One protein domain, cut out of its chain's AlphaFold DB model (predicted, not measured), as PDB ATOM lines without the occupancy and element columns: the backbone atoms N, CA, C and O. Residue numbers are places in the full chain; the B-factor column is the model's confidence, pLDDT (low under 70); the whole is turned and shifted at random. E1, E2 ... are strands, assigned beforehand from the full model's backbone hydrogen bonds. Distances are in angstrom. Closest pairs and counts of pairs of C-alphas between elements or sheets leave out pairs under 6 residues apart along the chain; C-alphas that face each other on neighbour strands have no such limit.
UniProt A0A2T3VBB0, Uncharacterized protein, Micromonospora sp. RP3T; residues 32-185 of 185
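Overview. This is residues 32 to 185 of the 185 residues of an uncharacterized protein of Micromonospora sp. RP3T (UniProt A0A2T3VBB0). Four small three-stranded sheets follow one another in a row along a rod, each made of a long hairpin with one short strand beside it. The hairpins are E2 and E3, E5 and E6, E8 and E9, E11 and E12; from E2, E5 and E8 the row steps to the short strand of the next sheet, E4, E7 and E10. The printed part has 154 residues with twelve named strands, E1 to E12 in order, and no named helix: the class is all strand. The sheets, in the orders E1 - E3 - E2, E4 - E6 - E5, E7 - E9 - E8 and E10 - E12 - E11, are antiparallel throughout. The whole is only just loose, close to compact, with a radius of gyration of the C-alphas of 18.0 A, and it spans 59 by 26 by 21 A.

Along the chain. Find C-alpha 32 at (-19.602, 32.036, -8.058), where E1, residues 32 to 35, begins. Next come E2, residues 45 to 54, 18.4 A long, and E3, residues 57 to 63, 18.9 A. E4, residues 70 to 73, leads to E5, residues 83 to 91, 18.6 A, and E6, residues 97 to 103, 19.3 A. Look for E7, residues 111 to 113, from C-alpha 111 at (-43.834, 26.200, 9.592); after it stand E8, residues 123 to 131, 18.6 A, and E9, residues 137 to 143, 19.2 A. E10, residues 151 to 153, comes before E11, residues 162 to 171, 20.8 A. E12, residues 177 to 184, 22.1 A, ends at C-alpha 184, (-54.912, 4.643, 12.268).

Arrangement. Begin at the first sheet, where E3 is the inner strand: N 34 and O 60 are 3.0 A apart across E1 and E3, and N 47 and O 61 are 2.9 A apart across E2 and E3. E2 bends by 101 degrees at residue 51. Step on to E4: the closest C-alphas of E2 and E4, Thr 47 and Val 72, are 4.6 A apart. In this second sheet look at N 72 and O 100, 2.8 A, and N 85 and O 101, 2.9 A. The closest C-alphas of E5 and E7, Thr 85 and Val 112, are 4.4 A apart. In the third sheet find N 112 and O 140, 2.8 A, and N 125 and O 141, 2.9 A. The closest C-alphas of E8 and E10, Thr 125 and Met 152, are 4.5 A apart. The last sheet shows N 152 and O 180, 2.8 A, and N 165 and O 181, 2.8 A. E1 and E12 are apart.

Size, cuts and confidence. The C-alphas of Ala 55 and Leu 185, the chain's last residue, are the two farthest apart, 60.7 A. The printed part has no cut and no long link. Its mean pLDDT is 95.1, and no printed residue is under 70.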
ATOM      1  N   THR A  32     -20.048  31.434  -6.808       90.94
ATOM      2  CA  THR A  32     -19.602  32.036  -8.058       90.94
ATOM      3  C   THR A  32     -20.681  32.915  -8.668       90.94
ATOM      4  O   THR A  32     -21.803  33.034  -8.170       90.94
ATOM      5  N   VAL A  33     -20.313  33.587  -9.749       92.31
ATOM      6  CA  VAL A  33     -21.178  34.494 -10.484       92.31
ATOM      7  C   VAL A  33     -21.355  33.980 -11.903       92.31
ATOM      8  O   VAL A  33     -20.378  33.764 -12.616       92.31
ATOM      9  N   VAL A  34     -22.610  33.845 -12.330       92.44
ATOM     10  CA  VAL A  34     -22.967  33.454 -13.698       92.44
ATOM     11  C   VAL A  34     -23.895  34.480 -14.335       92.44
ATOM     12  O   VAL A  34     -24.578  35.246 -13.655       92.44
ATOM     13  N   CYS A  35     -23.932  34.502 -15.661       93.38
ATOM     14  CA  CYS A  35     -24.896  35.306 -16.398       93.38
ATOM     15  C   CYS A  35     -26.199  34.538 -16.594       93.38
ATOM     16  O   CYS A  35     -26.179  33.349 -16.896       93.38
ATOM     17  N   ALA A  36     -27.342  35.213 -16.453       91.19
ATOM     18  CA  ALA A  36     -28.649  34.555 -16.477       91.19
ATOM     19  C   ALA A  36     -28.939  33.793 -17.783       91.19
ATOM     20  O   ALA A  36     -29.636  32.782 -17.757       91.19
ATOM     21  N   ASN A  37     -28.369  34.228 -18.911       90.94
ATOM     22  CA  ASN A  37     -28.481  33.536 -20.199       90.94
ATOM     23  C   ASN A  37     -27.667  32.237 -20.294       90.94
ATOM     24  O   ASN A  37     -27.926  31.444 -21.193       90.94
ATOM     25  N   ALA A  38     -26.696  32.012 -19.405       89.88
ATOM     26  CA  ALA A  38     -25.945  30.759 -19.338       89.88
ATOM     27  C   ALA A  38     -26.704  29.655 -18.573       89.88
ATOM     28  O   ALA A  38     -26.337  28.486 -18.664       89.88
ATOM     29  N   GLY A  39     -27.766  30.019 -17.845       87.31
ATOM     30  CA  GLY A  39     -28.488  29.121 -16.947       87.31
ATOM     31  C   GLY A  39     -27.784  28.926 -15.600       87.31
ATOM     32  O   GLY A  39     -26.609  29.249 -15.426       87.31
ATOM     33  N   VAL A  40     -28.532  28.411 -14.622       90.06
ATOM     34  CA  VAL A  40     -27.993  28.021 -13.311       90.06
ATOM     35  C   VAL A  40     -27.649  26.531 -13.369       90.06
ATOM     36  O   VAL A  40     -28.532  25.739 -13.715       90.06
ATOM     37  N   PRO A  41     -26.400  26.124 -13.072       88.88
ATOM     38  CA  PRO A  41     -26.023  24.716 -13.065       88.88
ATOM     39  C   PRO A  41     -26.842  23.899 -12.058       88.88
ATOM     40  O   PRO A  41     -27.264  24.403 -11.017       88.88
ATOM     41  N   ALA A  42     -27.023  22.608 -12.339       85.75
ATOM     42  CA  ALA A  42     -27.689  21.703 -11.408       85.75
ATOM     43  C   ALA A  42     -26.957  21.665 -10.054       85.75
ATOM     44  O   ALA A  42     -25.730  21.629 -10.000       85.75
ATOM     45  N   GLY A  43     -27.719  21.670  -8.959       85.62
ATOM     46  CA  GLY A  43     -27.182  21.673  -7.593       85.62
ATOM     47  C   GLY A  43     -26.807  23.055  -7.046       85.62
ATOM     48  O   GLY A  43     -26.535  23.163  -5.854       85.62
ATOM     49  N   TYR A  44     -26.844  24.107  -7.868       92.00
ATOM     50  CA  TYR A  44     -26.667  25.482  -7.412       92.00
ATOM     51  C   TYR A  44     -28.013  26.158  -7.153       92.00
ATOM     52  O   TYR A  44     -29.006  25.907  -7.836       92.00
ATOM     53  N   VAL A  45     -28.021  27.075  -6.191       94.75
ATOM     54  CA  VAL A  45     -29.125  28.002  -5.934       94.75
ATOM     55  C   VAL A  45     -28.678  29.424  -6.207       94.75
ATOM     56  O   VAL A  45     -27.505  29.752  -6.044       94.75
ATOM     57  N   VAL A  46     -29.620  30.289  -6.575       96.38
ATOM     58  CA  VAL A  46     -29.362  31.726  -6.690       96.38
ATOM     59  C   VAL A  46     -29.608  32.393  -5.345       96.38
ATOM     60  O   VAL A  46     -30.682  32.246  -4.768       96.38
ATOM     61  N   THR A  47     -28.639  33.163  -4.864       96.44
ATOM     62  CA  THR A  47     -28.722  33.925  -3.604       96.44
ATOM     63  C   THR A  47     -28.821  35.432  -3.837       96.44
ATOM     64  O   THR A  47     -29.151  36.180  -2.916       96.44
ATOM     65  N   GLY A  48     -28.589  35.884  -5.075       95.75
ATOM     66  CA  GLY A  48     -28.773  37.276  -5.462       95.75
ATOM     67  C   GLY A  48     -28.775  37.506  -6.971       95.75
ATOM     68  O   GLY A  48     -28.185  36.751  -7.743       95.75
ATOM     69  N   VAL A  49     -29.424  38.591  -7.377       95.44
ATOM     70  CA  VAL A  49     -29.582  39.044  -8.757       95.44
ATOM     71  C   VAL A  49     -29.092  40.486  -8.847       95.44
ATOM     72  O   VAL A  49     -29.602  41.384  -8.185       95.44
ATOM     73  N   GLY A  50     -28.079  40.708  -9.677       91.75
ATOM     74  CA  GLY A  50     -27.539  42.019 -10.007       91.75
ATOM     75  C   GLY A  50     -27.778  42.395 -11.467       91.75
ATOM     76  O   GLY A  50     -28.206  41.585 -12.295       91.75
ATOM     77  N   ILE A  51     -27.446  43.640 -11.796       85.62
ATOM     78  CA  ILE A  51     -27.485  44.183 -13.159       85.62
ATOM     79  C   ILE A  51     -26.068  44.516 -13.661       85.62
ATOM     80  O   ILE A  51     -25.137  44.662 -12.868       85.62
ATOM     81  N   ASN A  52     -25.928  44.670 -14.983       71.81
ATOM     82  CA  ASN A  52     -24.808  45.342 -15.666       71.81
ATOM     83  C   ASN A  52     -23.450  44.624 -15.780       71.81
ATOM     84  O   ASN A  52     -22.430  45.288 -15.931       71.81
ATOM     85  N   GLN A  53     -23.395  43.290 -15.785       79.25
ATOM     86  CA  GLN A  53     -22.127  42.561 -16.020       79.25
ATOM     87  C   GLN A  53     -22.252  41.380 -16.990       79.25
ATOM     88  O   GLN A  53     -21.343  40.569 -17.107       79.25
ATOM     89  N   CYS A  54     -23.375  41.308 -17.707       88.75
ATOM     90  CA  CYS A  54     -23.715  40.183 -18.572       88.75
ATOM     91  C   CYS A  54     -24.334  40.642 -19.898       88.75
ATOM     92  O   CYS A  54     -25.330  40.081 -20.331       88.75
ATOM     93  N   ALA A  55     -23.783  41.693 -20.522       88.31
ATOM     94  CA  ALA A  55     -24.172  42.161 -21.863       88.31
ATOM     95  C   ALA A  55     -25.701  42.263 -22.096       88.31
ATOM     96  O   ALA A  55     -26.218  41.797 -23.107       88.31
ATOM     97  N   GLY A  56     -26.428  42.850 -21.137       86.81
ATOM     98  CA  GLY A  56     -27.892  42.993 -21.181       86.81
ATOM     99  C   GLY A  56     -28.676  41.953 -20.371       86.81
ATOM    100  O   GLY A  56     -29.864  42.145 -20.141       86.81
ATOM    101  N   TYR A  57     -28.024  40.902 -19.871       89.81
ATOM    102  CA  TYR A  57     -28.616  39.930 -18.951       89.81
ATOM    103  C   TYR A  57     -28.315  40.256 -17.481       89.81
ATOM    104  O   TYR A  57     -27.408  41.030 -17.153       89.81
ATOM    105  N   HIS A  58     -29.073  39.630 -16.581       92.25
ATOM    106  CA  HIS A  58     -28.814  39.690 -15.147       92.25
ATOM    107  C   HIS A  58     -27.557  38.910 -14.759       92.25
ATOM    108  O   HIS A  58     -27.224  37.884 -15.357       92.25
ATOM    109  N   ARG A  59     -26.894  39.392 -13.709       93.62
ATOM    110  CA  ARG A  59     -25.792  38.712 -13.030       93.62
ATOM    111  C   ARG A  59     -26.354  37.926 -11.852       93.62
ATOM    112  O   ARG A  59     -26.989  38.525 -10.990       93.62
ATOM    113  N   LEU A  60     -26.105  36.628 -11.783       94.88
ATOM    114  CA  LEU A  60     -26.609  35.754 -10.728       94.88
ATOM    115  C   LEU A  60     -25.469  35.381  -9.785       94.88
ATOM    116  O   LEU A  60     -24.453  34.859 -10.238       94.88
ATOM    117  N   ALA A  61     -25.635  35.644  -8.491       94.94
ATOM    118  CA  ALA A  61     -24.797  35.050  -7.456       94.94
ATOM    119  C   ALA A  61     -25.351  33.660  -7.144       94.94
ATOM    120  O   ALA A  61     -26.522  33.541  -6.769       94.94
ATOM    121  N   ILE A  62     -24.530  32.627  -7.330       95.25
ATOM    122  CA  ILE A  62     -24.918  31.235  -7.132       95.25
ATOM    123  C   ILE A  62     -24.009  30.538  -6.132       95.25
ATOM    124  O   ILE A  62     -22.822  30.841  -6.049       95.25
ATOM    125  N   THR A  63     -24.561  29.577  -5.399       94.88
ATOM    126  CA  THR A  63     -23.793  28.697  -4.512       94.88
ATOM    127  C   THR A  63     -24.399  27.302  -4.481       94.88
ATOM    128  O   THR A  63     -25.605  27.142  -4.662       94.88
ATOM    129  N   ASN A  64     -23.571  26.297  -4.251       92.94
ATOM    130  CA  ASN A  64     -23.968  24.938  -3.872       92.94
ATOM    131  C   ASN A  64     -23.571  24.610  -2.416       92.94
ATOM    132  O   ASN A  64     -23.848  23.513  -1.935       92.94
ATOM    133  N   ASP A  65     -22.941  25.556  -1.711       94.19
ATOM    134  CA  ASP A  65     -22.616  25.467  -0.287       94.19
ATOM    135  C   ASP A  65     -23.852  25.837   0.547       94.19
ATOM    136  O   ASP A  65     -24.024  26.971   1.005       94.19
ATOM    137  N   LEU A  66     -24.796  24.898   0.625       93.00
ATOM    138  CA  LEU A  66     -26.084  25.109   1.279       93.00
ATOM    139  C   LEU A  66     -25.973  24.908   2.793       93.00
ATOM    140  O   LEU A  66     -25.431  23.913   3.268       93.00
ATOM    141  N   TYR A  67     -26.579  25.819   3.556       94.56
ATOM    142  CA  TYR A  67     -26.638  25.758   5.015       94.56
ATOM    143  C   TYR A  67     -28.021  26.156   5.542       94.56
ATOM    144  O   TYR A  67     -28.815  26.807   4.867       94.56
ATOM    145  N   GLU A  68     -28.317  25.759   6.776       96.56
ATOM    146  CA  GLU A  68     -29.589  26.025   7.447       96.56
ATOM    147  C   GLU A  68     -29.915  27.529   7.502       96.56
ATOM    148  O   GLU A  68     -29.185  28.319   8.098       96.56
ATOM    149  N   GLY A  69     -31.033  27.926   6.891       95.31
ATOM    150  CA  GLY A  69     -31.479  29.318   6.833       95.31
ATOM    151  C   GLY A  69     -30.860  30.139   5.700       95.31
ATOM    152  O   GLY A  69     -31.069  31.355   5.668       95.31
ATOM    153  N   ILE A  70     -30.129  29.514   4.765       95.81
ATOM    154  CA  ILE A  70     -29.600  30.211   3.590       95.81
ATOM    155  C   ILE A  70     -30.743  30.893   2.816       95.81
ATOM    156  O   ILE A  70     -31.774  30.265   2.543       95.81
ATOM    157  N   PRO A  71     -30.606  32.186   2.479       95.94
ATOM    158  CA  PRO A  71     -31.594  32.875   1.675       95.94
ATOM    159  C   PRO A  71     -31.382  32.596   0.183       95.94
ATOM    160  O   PRO A  71     -30.310  32.865  -0.356       95.94
ATOM    161  N   VAL A  72     -32.428  32.140  -0.499       97.06
ATOM    162  CA  VAL A  72     -32.423  31.827  -1.933       97.06
ATOM    163  C   VAL A  72     -33.525  32.573  -2.675       97.06
ATOM    164  O   VAL A  72     -34.601  32.832  -2.135       97.06
ATOM    165  N   CYS A  73     -33.264  32.926  -3.925       96.31
ATOM    166  CA  CYS A  73     -34.211  33.588  -4.809       96.31
ATOM    167  C   CYS A  73     -35.107  32.558  -5.506       96.31
ATOM    168  O   CYS A  73     -34.625  31.564  -6.046       96.31
ATOM    169  N   SER A  74     -36.417  32.805  -5.535       92.62
ATOM    170  CA  SER A  74     -37.412  31.811  -5.963       92.62
ATOM    171  C   SER A  74     -37.396  31.471  -7.457       92.62
ATOM    172  O   SER A  74     -37.938  30.441  -7.846       92.62
ATOM    173  N   LEU A  75     -36.820  32.335  -8.298       85.19
ATOM    174  CA  LEU A  75     -36.875  32.225  -9.763       85.19
ATOM    175  C   LEU A  75     -36.214  30.954 -10.325       85.19
ATOM    176  O   LEU A  75     -36.552  30.549 -11.433       85.19
ATOM    177  N   TRP A  76     -35.309  30.318  -9.576       86.94
ATOM    178  CA  TRP A  76     -34.569  29.127 -10.021       86.94
ATOM    179  C   TRP A  76     -34.905  27.860  -9.228       86.94
ATOM    180  O   TRP A  76     -34.222  26.848  -9.357       86.94
ATOM    181  N   GLY A  77     -35.991  27.899  -8.453       86.50
ATOM    182  CA  GLY A  77     -36.442  26.775  -7.641       86.50
ATOM    183  C   GLY A  77     -35.620  26.577  -6.367       86.50
ATOM    184  O   GLY A  77     -34.531  27.120  -6.190       86.50
ATOM    185  N   ILE A  78     -36.188  25.801  -5.450       91.31
ATOM    186  CA  ILE A  78     -35.529  25.372  -4.218       91.31
ATOM    187  C   ILE A  78     -35.089  23.915  -4.421       91.31
ATOM    188  O   ILE A  78     -35.876  23.134  -4.962       91.31
ATOM    189  N   PRO A  79     -33.860  23.528  -4.030       91.19
ATOM    190  CA  PRO A  79     -33.387  22.160  -4.201       91.19
ATOM    191  C   PRO A  79     -34.278  21.141  -3.486       91.19
ATOM    192  O   PRO A  79     -34.806  21.403  -2.406       91.19
ATOM    193  N   GLY A  80     -34.400  19.942  -4.059       90.94
ATOM    194  CA  GLY A  80     -35.097  18.836  -3.405       90.94
ATOM    195  C   GLY A  80     -34.499  18.524  -2.028       90.94
ATOM    196  O   GLY A  80     -33.284  18.575  -1.844       90.94
ATOM    197  N   GLY A  81     -35.361  18.226  -1.054       92.19
ATOM    198  CA  GLY A  81     -34.963  18.000   0.341       92.19
ATOM    199  C   GLY A  81     -34.756  19.276   1.164       92.19
ATOM    200  O   GLY A  81     -34.603  19.177   2.378       92.19
ATOM    201  N   TRP A  82     -34.801  20.459   0.542       95.88
ATOM    202  CA  TRP A  82     -34.814  21.749   1.229       95.88
ATOM    203  C   TRP A  82     -36.223  22.337   1.251       95.88
ATOM    204  O   TRP A  82     -36.960  22.277   0.269       95.88
ATOM    205  N   TYR A  83     -36.580  22.952   2.374       97.25
ATOM    206  CA  TYR A  83     -37.915  23.483   2.619       97.25
ATOM    207  C   TYR A  83     -37.845  24.964   2.953       97.25
ATOM    208  O   TYR A  83     -37.052  25.374   3.801       97.25
ATOM    209  N   ALA A  84     -38.688  25.767   2.305       97.75
ATOM    210  CA  ALA A  84     -38.826  27.179   2.629       97.75
ATOM    211  C   ALA A  84     -39.536  27.312   3.977       97.75
ATOM    212  O   ALA A  84     -40.667  26.862   4.113       97.75
ATOM    213  N   THR A  85     -38.912  27.951   4.964       97.38
ATOM    214  CA  THR A  85     -39.508  28.160   6.302       97.38
ATOM    215  C   THR A  85     -39.807  29.620   6.617       97.38
ATOM    216  O   THR A  85     -40.417  29.933   7.638       97.38
ATOM    217  N   GLY A  86     -39.403  30.514   5.722       96.75
ATOM    218  CA  GLY A  86     -39.739  31.928   5.740       96.75
ATOM    219  C   GLY A  86     -39.389  32.565   4.402       96.75
ATOM    220  O   GLY A  86     -38.640  31.984   3.618       96.75
ATOM    221  N   GLY A  87     -39.916  33.750   4.126       96.44
ATOM    222  CA  GLY A  87     -39.594  34.485   2.917       96.44
ATOM    223  C   GLY A  87     -40.226  35.864   2.825       96.44
ATOM    224  O   GLY A  87     -41.218  36.162   3.487       96.44
ATOM    225  N   SER A  88     -39.638  36.686   1.966       97.31
ATOM    226  CA  SER A  88     -40.076  38.032   1.610       97.31
ATOM    227  C   SER A  88     -40.528  38.059   0.151       97.31
ATOM    228  O   SER A  88     -39.928  37.421  -0.718       97.31
ATOM    229  N   ALA A  89     -41.604  38.795  -0.123       97.06
ATOM    230  CA  ALA A  89     -42.026  39.089  -1.489       97.06
ATOM    231  C   ALA A  89     -41.297  40.327  -2.017       97.06
ATOM    232  O   ALA A  89     -40.984  41.231  -1.241       97.06
ATOM    233  N   ASN A  90     -41.095  40.394  -3.335       95.69
ATOM    234  CA  ASN A  90     -40.515  41.554  -4.019       95.69
ATOM    235  C   ASN A  90     -39.154  42.005  -3.444       95.69
ATOM    236  O   ASN A  90     -38.910  43.196  -3.250       95.69
ATOM    237  N   ASP A  91     -38.256  41.060  -3.158       96.25
ATOM    238  CA  ASP A  91     -36.956  41.341  -2.547       96.25
ATOM    239  C   ASP A  91     -35.959  41.863  -3.593       96.25
ATOM    240  O   ASP A  91     -35.652  41.192  -4.581       96.25
ATOM    241  N   ALA A  92     -35.417  43.062  -3.369       95.44
ATOM    242  CA  ALA A  92     -34.473  43.700  -4.288       95.44
ATOM    243  C   ALA A  92     -33.186  42.880  -4.493       95.44
ATOM    244  O   ALA A  92     -32.618  42.902  -5.583       95.44
ATOM    245  N   THR A  93     -32.761  42.103  -3.489       95.62
ATOM    246  CA  THR A  93     -31.610  41.185  -3.600       95.62
ATOM    247  C   THR A  93     -31.850  40.147  -4.685       95.62
ATOM    248  O   THR A  93     -30.916  39.716  -5.347       95.62
ATOM    249  N   CYS A  94     -33.108  39.763  -4.885       95.69
ATOM    250  CA  CYS A  94     -33.532  38.772  -5.858       95.69
ATOM    251  C   CYS A  94     -34.121  39.399  -7.127       95.69
ATOM    252  O   CYS A  94     -34.923  38.769  -7.810       95.69
ATOM    253  N   GLY A  95     -33.756  40.646  -7.449       93.62
ATOM    254  CA  GLY A  95     -34.274  41.324  -8.638       93.62
ATOM    255  C   GLY A  95     -35.785  41.542  -8.565       93.62
ATOM    256  O   GLY A  95     -36.466  41.460  -9.582       93.62
ATOM    257  N   TYR A  96     -36.298  41.787  -7.356       94.56
ATOM    258  CA  TYR A  96     -37.720  41.930  -7.040       94.56
ATOM    259  C   TYR A  96     -38.549  40.645  -7.206       94.56
ATOM    260  O   TYR A  96     -39.769  40.715  -7.322       94.56
ATOM    261  N   SER A  97     -37.921  39.465  -7.154       94.44
ATOM    262  CA  SER A  97     -38.631  38.197  -6.947       94.44
ATOM    263  C   SER A  97     -38.815  37.876  -5.461       94.44
ATOM    264  O   SER A  97     -38.316  38.580  -4.583       94.44
ATOM    265  N   ASN A  98     -39.491  36.765  -5.159       96.81
ATOM    266  CA  ASN A  98     -39.543  36.259  -3.791       96.81
ATOM    267  C   ASN A  98     -38.168  35.732  -3.362       96.81
ATOM    268  O   ASN A  98     -37.405  35.197  -4.177       96.81
ATOM    269  N   ARG A  99     -37.884  35.854  -2.067       97.25
ATOM    270  CA  ARG A  99     -36.685  35.330  -1.415       97.25
ATOM    271  C   ARG A  99     -37.108  34.453  -0.250       97.25
ATOM    272  O   ARG A  99     -37.917  34.882   0.562       97.25
ATOM    273  N   PHE A 100     -36.568  33.245  -0.160       98.12
ATOM    274  CA  PHE A 100     -36.920  32.275   0.873       98.12
ATOM    275  C   PHE A 100     -35.707  31.884   1.701       98.12
ATOM    276  O   PHE A 100     -34.626  31.680   1.163       98.12
ATOM    277  N   GLN A 101     -35.897  31.739   3.005       97.50
ATOM    278  CA  GLN A 101     -34.969  31.024   3.871       97.50
ATOM    279  C   GLN A 101     -35.287  29.538   3.774       97.50
ATOM    280  O   GLN A 101     -36.435  29.144   4.010       97.50
ATOM    281  N   ILE A 102     -34.288  28.730   3.431       97.31
ATOM    282  CA  ILE A 102     -34.469  27.288   3.249       97.31
ATOM    283  C   ILE A 102     -33.701  26.477   4.285       97.31
ATOM    284  O   ILE A 102     -32.673  26.910   4.806       97.31
ATOM    285  N   ARG A 103     -34.212  25.284   4.589       96.88
ATOM    286  CA  ARG A 103     -33.595  24.357   5.539       96.88
ATOM    287  C   ARG A 103     -33.994  22.903   5.339       96.88
ATOM    288  O   ARG A 103     -35.000  22.622   4.694       96.88
ATOM    289  N   THR A 104     -33.227  22.002   5.941       96.50
ATOM    290  CA  THR A 104     -33.462  20.549   5.959       96.50
ATOM    291  C   THR A 104     -33.876  20.041   7.345       96.50
ATOM    292  O   THR A 104     -34.663  19.102   7.449       96.50
ATOM    293  N   GLY A 105     -33.405  20.683   8.422       95.50
ATOM    294  CA  GLY A 105     -33.629  20.253   9.808       95.50
ATOM    295  C   GLY A 105     -35.027  20.561  10.353       95.50
ATOM    296  O   GLY A 105     -35.171  21.422  11.224       95.50
ATOM    297  N   LEU A 106     -36.063  19.894   9.844       97.00
ATOM    298  CA  LEU A 106     -37.451  20.057  10.293       97.00
ATOM    299  C   LEU A 106     -37.694  19.465  11.693       97.00
ATOM    300  O   LEU A 106     -37.041  18.507  12.099       97.00
ATOM    301  N   TYR A 107     -38.651  20.037  12.423       97.25
ATOM    302  CA  TYR A 107     -39.084  19.592  13.752       97.25
ATOM    303  C   TYR A 107     -40.585  19.855  13.926       97.25
ATOM    304  O   TYR A 107     -41.153  20.702  13.235       97.25
ATOM    305  N   ASP A 108     -41.241  19.139  14.835       98.06
ATOM    306  CA  ASP A 108     -42.689  19.260  15.017       98.06
ATOM    307  C   ASP A 108     -43.111  20.682  15.410       98.06
ATOM    308  O   ASP A 108     -42.519  21.328  16.274       98.06
ATOM    309  N   GLY A 109     -44.157  21.177  14.750       96.81
ATOM    310  CA  GLY A 109     -44.670  22.528  14.934       96.81
ATOM    311  C   GLY A 109     -43.927  23.600  14.133       96.81
ATOM    312  O   GLY A 109     -44.342  24.761  14.187       96.81
ATOM    313  N   ILE A 110     -42.883  23.251  13.369       97.50
ATOM    314  CA  ILE A 110     -42.271  24.181  12.417       97.50
ATOM    315  C   ILE A 110     -43.285  24.607  11.355       97.50
ATOM    316  O   ILE A 110     -44.245  23.897  11.058       97.50
ATOM    317  N   SER A 111     -43.074  25.781  10.762       97.25
ATOM    318  CA  SER A 111     -43.834  26.200   9.592       97.25
ATOM    319  C   SER A 111     -43.016  26.155   8.312       97.25
ATOM    320  O   SER A 111     -41.870  26.602   8.295       97.25
ATOM    321  N   VAL A 112     -43.645  25.681   7.242       97.94
ATOM    322  CA  VAL A 112     -43.116  25.703   5.878       97.94
ATOM    323  C   VAL A 112     -44.002  26.562   4.983       97.94
ATOM    324  O   VAL A 112     -45.219  26.635   5.158       97.94
ATOM    325  N   CYS A 113     -43.396  27.240   4.022       97.69
ATOM    326  CA  CYS A 113     -44.092  28.003   3.005       97.69
ATOM    327  C   CYS A 113     -44.513  27.079   1.860       97.69
ATOM    328  O   CYS A 113     -43.799  26.140   1.506       97.69
ATOM    329  N   ALA A 114     -45.630  27.395   1.206       96.62
ATOM    330  CA  ALA A 114     -46.139  26.617   0.075       96.62
ATOM    331  C   ALA A 114     -45.165  26.518  -1.116       96.62
ATOM    332  O   ALA A 114     -45.370  25.680  -1.986       96.62
ATOM    333  N   ALA A 115     -44.096  27.323  -1.138       95.75
ATOM    334  CA  ALA A 115     -43.048  27.292  -2.157       95.75
ATOM    335  C   ALA A 115     -42.369  25.918  -2.325       95.75
ATOM    336  O   ALA A 115     -41.908  25.618  -3.420       95.75
ATOM    337  N   THR A 116     -42.302  25.092  -1.273       94.94
ATOM    338  CA  THR A 116     -41.649  23.765  -1.313       94.94
ATOM    339  C   THR A 116     -42.599  22.595  -1.069       94.94
ATOM    340  O   THR A 116     -42.157  21.450  -1.034       94.94
ATOM    341  N   GLY A 117     -43.892  22.864  -0.874       93.31
ATOM    342  CA  GLY A 117     -44.847  21.852  -0.423       93.31
ATOM    343  C   GLY A 117     -44.554  21.323   0.988       93.31
ATOM    344  O   GLY A 117     -43.632  21.774   1.677       93.31
ATOM    345  N   ILE A 118     -45.382  20.373   1.427       96.44
ATOM    346  CA  ILE A 118     -45.214  19.665   2.700       96.44
ATOM    347  C   ILE A 118     -44.372  18.404   2.439       96.44
ATOM    348  O   ILE A 118     -44.658  17.684   1.481       96.44
ATOM    349  N   PRO A 119     -43.337  18.121   3.250       94.75
ATOM    350  CA  PRO A 119     -42.536  16.909   3.108       94.75
ATOM    351  C   PRO A 119     -43.363  15.622   3.226       94.75
ATOM    352  O   PRO A 119     -44.297  15.542   4.024       94.75
ATOM    353  N   GLY A 120     -42.949  14.567   2.521       92.00
ATOM    354  CA  GLY A 120     -43.518  13.232   2.715       92.00
ATOM    355  C   GLY A 120     -43.357  12.752   4.163       92.00
ATOM    356  O   GLY A 120     -42.302  12.935   4.771       92.00
ATOM    357  N   GLY A 121     -44.410  12.151   4.723       92.06
ATOM    358  CA  GLY A 121     -44.449  11.716   6.126       92.06
ATOM    359  C   GLY A 121     -44.791  12.821   7.133       92.06
ATOM    360  O   GLY A 121     -44.943  12.527   8.317       92.06
ATOM    361  N   TRP A 122     -44.957  14.063   6.676       97.38
ATOM    362  CA  TRP A 122     -45.441  15.179   7.484       97.38
ATOM    363  C   TRP A 122     -46.871  15.534   7.094       97.38
ATOM    364  O   TRP A 122     -47.283  15.376   5.945       97.38
ATOM    365  N   ILE A 123     -47.618  16.072   8.050       98.44
ATOM    366  CA  ILE A 123     -48.934  16.662   7.806       98.44
ATOM    367  C   ILE A 123     -48.933  18.125   8.235       98.44
ATOM    368  O   ILE A 123     -48.264  18.485   9.201       98.44
ATOM    369  N   ALA A 124     -49.709  18.967   7.560       98.44
ATOM    370  CA  ALA A 124     -50.068  20.286   8.059       98.44
ATOM    371  C   ALA A 124     -51.196  20.162   9.078       98.44
ATOM    372  O   ALA A 124     -52.268  19.673   8.741       98.44
ATOM    373  N   THR A 125     -50.992  20.646  10.297       98.25
ATOM    374  CA  THR A 125     -52.033  20.731  11.337       98.25
ATOM    375  C   THR A 125     -52.726  22.090  11.356       98.25
ATOM    376  O   THR A 125     -53.793  22.235  11.950       98.25
ATOM    377  N   GLY A 126     -52.148  23.075  10.670       98.00
ATOM    378  CA  GLY A 126     -52.732  24.390  10.464       98.00
ATOM    379  C   GLY A 126     -52.127  25.079   9.250       98.00
ATOM    380  O   GLY A 126     -51.023  24.750   8.806       98.00
ATOM    381  N   ALA A 127     -52.851  26.050   8.710       98.00
ATOM    382  CA  ALA A 127     -52.403  26.859   7.597       98.00
ATOM    383  C   ALA A 127     -52.919  28.294   7.699       98.00
ATOM    384  O   ALA A 127     -54.061  28.541   8.083       98.00
ATOM    385  N   ARG A 128     -52.083  29.238   7.274       97.50
ATOM    386  CA  ARG A 128     -52.448  30.640   7.088       97.50
ATOM    387  C   ARG A 128     -52.307  31.000   5.620       97.50
ATOM    388  O   ARG A 128     -51.246  30.774   5.041       97.50
ATOM    389  N   SER A 129     -53.366  31.543   5.027       97.31
ATOM    390  CA  SER A 129     -53.329  32.043   3.654       97.31
ATOM    391  C   SER A 129     -52.625  33.390   3.574       97.31
ATOM    392  O   SER A 129     -52.692  34.187   4.513       97.31
ATOM    393  N   ASN A 130     -51.975  33.643   2.437       96.00
ATOM    394  CA  ASN A 130     -51.350  34.927   2.114       96.00
ATOM    395  C   ASN A 130     -50.439  35.463   3.239       96.00
ATOM    396  O   ASN A 130     -50.546  36.625   3.633       96.00
ATOM    397  N   ASP A 131     -49.572  34.615   3.805       97.19
ATOM    398  CA  ASP A 131     -48.727  35.017   4.930       97.19
ATOM    399  C   ASP A 131     -47.530  35.844   4.422       97.19
ATOM    400  O   ASP A 131     -46.725  35.334   3.632       97.19
ATOM    401  N   PRO A 132     -47.354  37.102   4.871       96.00
ATOM    402  CA  PRO A 132     -46.231  37.934   4.443       96.00
ATOM    403  C   PRO A 132     -44.869  37.345   4.829       96.00
ATOM    404  O   PRO A 132     -43.893  37.606   4.134       96.00
ATOM    405  N   ASN A 133     -44.801  36.496   5.864       96.31
ATOM    406  CA  ASN A 133     -43.582  35.770   6.238       96.31
ATOM    407  C   ASN A 133     -43.274  34.590   5.309       96.31
ATOM    408  O   ASN A 133     -42.278  33.906   5.511       96.31
ATOM    409  N   CYS A 134     -44.135  34.315   4.333       97.25
ATOM    410  CA  CYS A 134     -43.933  33.328   3.282       97.25
ATOM    411  C   CYS A 134     -44.077  33.970   1.902       97.25
ATOM    412  O   CYS A 134     -44.582  33.339   0.975       97.25
ATOM    413  N   ALA A 135     -43.654  35.232   1.761       96.88
ATOM    414  CA  ALA A 135     -43.781  35.987   0.518       96.88
ATOM    415  C   ALA A 135     -45.228  36.022  -0.025       96.88
ATOM    416  O   ALA A 135     -45.458  35.923  -1.229       96.88
ATOM    417  N   ASN A 136     -46.202  36.149   0.883       97.06
ATOM    418  CA  ASN A 136     -47.642  36.107   0.612       97.06
ATOM    419  C   ASN A 136     -48.145  34.771   0.036       97.06
ATOM    420  O   ASN A 136     -49.216  34.722  -0.561       97.06
ATOM    421  N   LEU A 137     -47.406  33.675   0.231       96.38
ATOM    422  CA  LEU A 137     -47.897  32.316   0.005       96.38
ATOM    423  C   LEU A 137     -48.566  31.757   1.266       96.38
ATOM    424  O   LEU A 137     -48.464  32.326   2.357       96.38
ATOM    425  N   ASN A 138     -49.221  30.602   1.136       97.56
ATOM    426  CA  ASN A 138     -49.702  29.877   2.307       97.56
ATOM    427  C   ASN A 138     -48.520  29.433   3.183       97.56
ATOM    428  O   ASN A 138     -47.493  28.970   2.678       97.56
ATOM    429  N   ARG A 139     -48.695  29.536   4.499       98.00
ATOM    430  CA  ARG A 139     -47.772  29.028   5.516       98.00
ATOM    431  C   ARG A 139     -48.438  27.872   6.245       98.00
ATOM    432  O   ARG A 139     -49.513  28.056   6.806       98.00
ATOM    433  N   TYR A 140     -47.799  26.710   6.250       98.44
ATOM    434  CA  TYR A 140     -48.302  25.481   6.856       98.44
ATOM    435  C   TYR A 140     -47.516  25.162   8.114       98.44
ATOM    436  O   TYR A 140     -46.299  25.034   8.042       98.44
ATOM    437  N   GLN A 141     -48.189  25.007   9.250       98.31
ATOM    438  CA  GLN A 141     -47.583  24.431  10.444       98.31
ATOM    439  C   GLN A 141     -47.636  22.911  10.326       98.31
ATOM    440  O   GLN A 141     -48.721  22.365  10.135       98.31
ATOM    441  N   ILE A 142     -46.488  22.241  10.418       98.50
ATOM    442  CA  ILE A 142     -46.363  20.812  10.122       98.50
ATOM    443  C   ILE A 142     -45.895  19.992  11.326       98.50
ATOM    444  O   ILE A 142     -45.216  20.500  12.219       98.50
ATOM    445  N   THR A 143     -46.250  18.710  11.342       98.44
ATOM    446  CA  THR A 143     -45.789  17.724  12.330       98.44
ATOM    447  C   THR A 143     -45.603  16.352  11.682       98.44
ATOM    448  O   THR A 143     -46.286  16.020  10.710       98.44
ATOM    449  N   SER A 144     -44.696  15.564  12.247       97.38
ATOM    450  CA  SER A 144     -44.488  14.140  11.966       97.38
ATOM    451  C   SER A 144     -44.933  13.243  13.132       97.38
ATOM    452  O   SER A 144     -45.119  12.039  12.958       97.38
ATOM    453  N   SER A 145     -45.178  13.826  14.312       97.25
ATOM    454  CA  SER A 145     -45.745  13.132  15.473       97.25
ATOM    455  C   SER A 145     -47.254  12.919  15.319       97.25
ATOM    456  O   SER A 145     -48.069  13.721  15.784       97.25
ATOM    457  N   LEU A 146     -47.630  11.835  14.638       96.75
ATOM    458  CA  LEU A 146     -49.024  11.452  14.395       96.75
ATOM    459  C   LEU A 146     -49.628  10.688  15.587       96.75
ATOM    460  O   LEU A 146     -48.974   9.835  16.187       96.75
ATOM    461  N   TYR A 147     -50.904  10.936  15.888       97.19
ATOM    462  CA  TYR A 147     -51.683  10.210  16.901       97.19
ATOM    463  C   TYR A 147     -53.133  10.008  16.443       97.19
ATOM    464  O   TYR A 147     -53.614  10.716  15.559       97.19
ATOM    465  N   ASP A 148     -53.823   9.011  17.003       97.81
ATOM    466  CA  ASP A 148     -55.183   8.673  16.571       97.81
ATOM    467  C   ASP A 148     -56.153   9.843  16.792       97.81
ATOM    468  O   ASP A 148     -56.213  10.418  17.879       97.81
ATOM    469  N   GLY A 149     -56.900  10.215  15.751       97.44
ATOM    470  CA  GLY A 149     -57.813  11.358  15.789       97.44
ATOM    471  C   GLY A 149     -57.145  12.718  15.563       97.44
ATOM    472  O   GLY A 149     -57.787  13.746  15.786       97.44
ATOM    473  N   ILE A 150     -55.885  12.761  15.115       98.00
ATOM    474  CA  ILE A 150     -55.223  14.015  14.742       98.00
ATOM    475  C   ILE A 150     -55.942  14.701  13.570       98.00
ATOM    476  O   ILE A 150     -56.442  14.058  12.642       98.00
ATOM    477  N   SER A 151     -55.992  16.035  13.620       97.81
ATOM    478  CA  SER A 151     -56.507  16.860  12.526       97.81
ATOM    479  C   SER A 151     -55.386  17.300  11.587       97.81
ATOM    480  O   SER A 151     -54.333  17.737  12.048       97.81
ATOM    481  N   MET A 152     -55.638  17.249  10.282       98.12
ATOM    482  CA  MET A 152     -54.728  17.735   9.246       98.12
ATOM    483  C   MET A 152     -55.450  18.583   8.200       98.12
ATOM    484  O   MET A 152     -56.637  18.399   7.945       98.12
ATOM    485  N   CYS A 153     -54.732  19.488   7.553       98.19
ATOM    486  CA  CYS A 153     -55.211  20.229   6.400       98.19
ATOM    487  C   CYS A 153     -55.010  19.410   5.120       98.19
ATOM    488  O   CYS A 153     -53.980  18.751   4.945       98.19
ATOM    489  N   ALA A 154     -55.947  19.539   4.180       97.56
ATOM    490  CA  ALA A 154     -55.917  18.889   2.865       97.56
ATOM    491  C   ALA A 154     -54.771  19.358   1.940       97.56
ATOM    492  O   ALA A 154     -54.717  18.971   0.780       97.56
ATOM    493  N   ALA A 155     -53.858  20.192   2.444       96.81
ATOM    494  CA  ALA A 155     -52.601  20.535   1.784       96.81
ATOM    495  C   ALA A 155     -51.565  19.397   1.822       96.81
ATOM    496  O   ALA A 155     -50.568  19.469   1.111       96.81
ATOM    497  N   SER A 156     -51.768  18.396   2.682       97.00
ATOM    498  CA  SER A 156     -50.850  17.268   2.879       97.00
ATOM    499  C   SER A 156     -51.493  15.968   2.425       97.00
ATOM    500  O   SER A 156     -52.699  15.779   2.599       97.00
ATOM    501  N   ASP A 157     -50.669  15.057   1.919       96.00
ATOM    502  CA  ASP A 157     -51.090  13.690   1.635       96.00
ATOM    503  C   ASP A 157     -51.405  12.948   2.939       96.00
ATOM    504  O   ASP A 157     -50.711  13.102   3.948       96.00
ATOM    505  N   VAL A 158     -52.457  12.127   2.924       96.00
ATOM    506  CA  VAL A 158     -52.792  11.268   4.067       96.00
ATOM    507  C   VAL A 158     -51.690  10.210   4.213       96.00
ATOM    508  O   VAL A 158     -51.442   9.472   3.255       96.00
ATOM    509  N   PRO A 159     -51.025  10.097   5.379       95.75
ATOM    510  CA  PRO A 159     -49.953   9.124   5.562       95.75
ATOM    511  C   PRO A 159     -50.437   7.678   5.377       95.75
ATOM    512  O   PRO A 159     -51.562   7.327   5.733       95.75
ATOM    513  N   GLY A 160     -49.568   6.805   4.861       95.12
ATOM    514  CA  GLY A 160     -49.882   5.382   4.709       95.12
ATOM    515  C   GLY A 160     -50.269   4.731   6.043       95.12
ATOM    516  O   GLY A 160     -49.635   4.980   7.068       95.12
ATOM    517  N   GLY A 161     -51.314   3.899   6.039       94.56
ATOM    518  CA  GLY A 161     -51.856   3.287   7.261       94.56
ATOM    519  C   GLY A 161     -52.820   4.180   8.051       94.56
ATOM    520  O   GLY A 161     -53.188   3.824   9.168       94.56
ATOM    521  N   TRP A 162     -53.234   5.318   7.488       97.56
ATOM    522  CA  TRP A 162     -54.248   6.202   8.060       97.56
ATOM    523  C   TRP A 162     -55.450   6.339   7.130       97.56
ATOM    524  O   TRP A 162     -55.338   6.204   5.913       97.56
ATOM    525  N   VAL A 163     -56.609   6.643   7.710       97.88
ATOM    526  CA  VAL A 163     -57.853   6.897   6.978       97.88
ATOM    527  C   VAL A 163     -58.514   8.177   7.462       97.88
ATOM    528  O   VAL A 163     -58.503   8.490   8.653       97.88
ATOM    529  N   VAL A 164     -59.123   8.917   6.535       98.31
ATOM    530  CA  VAL A 164     -59.955  10.079   6.853       98.31
ATOM    531  C   VAL A 164     -61.295   9.596   7.397       98.31
ATOM    532  O   VAL A 164     -62.040   8.900   6.715       98.31
ATOM    533  N   THR A 165     -61.615   9.997   8.623       98.38
ATOM    534  CA  THR A 165     -62.883   9.657   9.294       98.38
ATOM    535  C   THR A 165     -63.859  10.823   9.369       98.38
ATOM    536  O   THR A 165     -65.057  10.614   9.542       98.38
ATOM    537  N   GLN A 166     -63.365  12.057   9.238       98.19
ATOM    538  CA  GLN A 166     -64.187  13.263   9.225       98.19
ATOM    539  C   GLN A 166     -63.595  14.293   8.274       98.19
ATOM    540  O   GLN A 166     -62.374  14.397   8.141       98.19
ATOM    541  N   VAL A 167     -64.475  15.079   7.658       98.38
ATOM    542  CA  VAL A 167     -64.119  16.189   6.777       98.38
ATOM    543  C   VAL A 167     -64.892  17.422   7.222       98.38
ATOM    544  O   VAL A 167     -66.120  17.397   7.284       98.38
ATOM    545  N   LEU A 168     -64.174  18.505   7.500       98.06
ATOM    546  CA  LEU A 168     -64.732  19.842   7.637       98.06
ATOM    547  C   LEU A 168     -64.306  20.660   6.421       98.06
ATOM    548  O   LEU A 168     -63.115  20.866   6.195       98.06
ATOM    549  N   ALA A 169     -65.274  21.094   5.620       97.81
ATOM    550  CA  ALA A 169     -64.988  21.847   4.409       97.81
ATOM    551  C   ALA A 169     -64.651  23.314   4.705       97.81
ATOM    552  O   ALA A 169     -65.234  23.907   5.611       97.81
ATOM    553  N   ASN A 170     -63.770  23.898   3.887       96.12
ATOM    554  CA  ASN A 170     -63.446  25.330   3.896       96.12
ATOM    555  C   ASN A 170     -63.041  25.881   5.279       96.12
ATOM    556  O   ASN A 170     -63.545  26.916   5.718       96.12
ATOM    557  N   ASP A 171     -62.139  25.195   5.985       97.31
ATOM    558  CA  ASP A 171     -61.732  25.596   7.332       97.31
ATOM    559  C   ASP A 171     -60.741  26.776   7.276       97.31
ATOM    560  O   ASP A 171     -59.662  26.644   6.684       97.31
ATOM    561  N   PRO A 172     -61.039  27.928   7.907       95.38
ATOM    562  CA  PRO A 172     -60.119  29.066   7.945       95.38
ATOM    563  C   PRO A 172     -58.771  28.733   8.606       95.38
ATOM    564  O   PRO A 172     -57.756  29.311   8.222       95.38
ATOM    565  N   ASN A 173     -58.724  27.768   9.532       96.06
ATOM    566  CA  ASN A 173     -57.472  27.302  10.144       96.06
ATOM    567  C   ASN A 173     -56.628  26.438   9.201       96.06
ATOM    568  O   ASN A 173     -55.498  26.098   9.533       96.06
ATOM    569  N   CYS A 174     -57.173  26.071   8.041       97.56
ATOM    570  CA  CYS A 174     -56.488  25.368   6.970       97.56
ATOM    571  C   CYS A 174     -56.421  26.217   5.699       97.56
ATOM    572  O   CYS A 174     -56.435  25.674   4.598       97.56
ATOM    573  N   ALA A 175     -56.332  27.549   5.832       96.31
ATOM    574  CA  ALA A 175     -56.281  28.464   4.689       96.31
ATOM    575  C   ALA A 175     -57.464  28.260   3.718       96.31
ATOM    576  O   ALA A 175     -57.304  28.365   2.504       96.31
ATOM    577  N   TYR A 176     -58.644  27.953   4.271       96.62
ATOM    578  CA  TYR A 176     -59.879  27.621   3.550       96.62
ATOM    579  C   TYR A 176     -59.819  26.331   2.718       96.62
ATOM    580  O   TYR A 176     -60.694  26.087   1.892       96.62
ATOM    581  N   LEU A 177     -58.835  25.464   2.965       96.50
ATOM    582  CA  LEU A 177     -58.866  24.072   2.527       96.50
ATOM    583  C   LEU A 177     -59.738  23.234   3.471       96.50
ATOM    584  O   LEU A 177     -60.116  23.658   4.565       96.50
ATOM    585  N   ASN A 178     -60.029  22.002   3.063       98.25
ATOM    586  CA  ASN A 178     -60.685  21.046   3.946       98.25
ATOM    587  C   ASN A 178     -59.755  20.672   5.114       98.25
ATOM    588  O   ASN A 178     -58.548  20.491   4.926       98.25
ATOM    589  N   ARG A 179     -60.329  20.505   6.306       98.25
ATOM    590  CA  ARG A 179     -59.680  19.866   7.453       98.25
ATOM    591  C   ARG A 179     -60.167  18.427   7.568       98.25
ATOM    592  O   ARG A 179     -61.370  18.170   7.566       98.25
ATOM    593  N   TYR A 180     -59.237  17.498   7.693       98.44
ATOM    594  CA  TYR A 180     -59.490  16.078   7.886       98.44
ATOM    595  C   TYR A 180     -59.183  15.676   9.319       98.44
ATOM    596  O   TYR A 180     -58.216  16.165   9.893       98.44
ATOM    597  N   VAL A 181     -59.968  14.755   9.873       98.31
ATOM    598  CA  VAL A 181     -59.568  13.980  11.057       98.31
ATOM    599  C   VAL A 181     -59.171  12.596  10.587       98.31
ATOM    600  O   VAL A 181     -59.997  11.876  10.010       98.31
ATOM    601  N   ILE A 182     -57.919  12.226  10.837       98.06
ATOM    602  CA  ILE A 182     -57.383  10.930  10.439       98.06
ATOM    603  C   ILE A 182     -57.250   9.994  11.637       98.06
ATOM    604  O   ILE A 182     -56.983  10.417  12.764       98.06
ATOM    605  N   ARG A 183     -57.451   8.704  11.382       98.12
ATOM    606  CA  ARG A 183     -57.278   7.624  12.358       98.12
ATOM    607  C   ARG A 183     -56.409   6.521  11.791       98.12
ATOM    608  O   ARG A 183     -56.339   6.370  10.570       98.12
ATOM    609  N   ARG A 184     -55.749   5.774  12.671       96.31
ATOM    610  CA  ARG A 184     -54.912   4.643  12.268       96.31
ATOM    611  C   ARG A 184     -55.802   3.474  11.829       96.31
ATOM    612  O   ARG A 184     -56.794   3.186  12.496       96.31
ATOM    613  N   LEU A 185     -55.458   2.859  10.697       92.38
ATOM    614  CA  LEU A 185     -56.082   1.626  10.202       92.38
ATOM    615  C   LEU A 185     -55.729   0.414  11.071       92.38
ATOM    616  O   LEU A 185     -54.614   0.399  11.648       92.38
TER     617      LEU A 185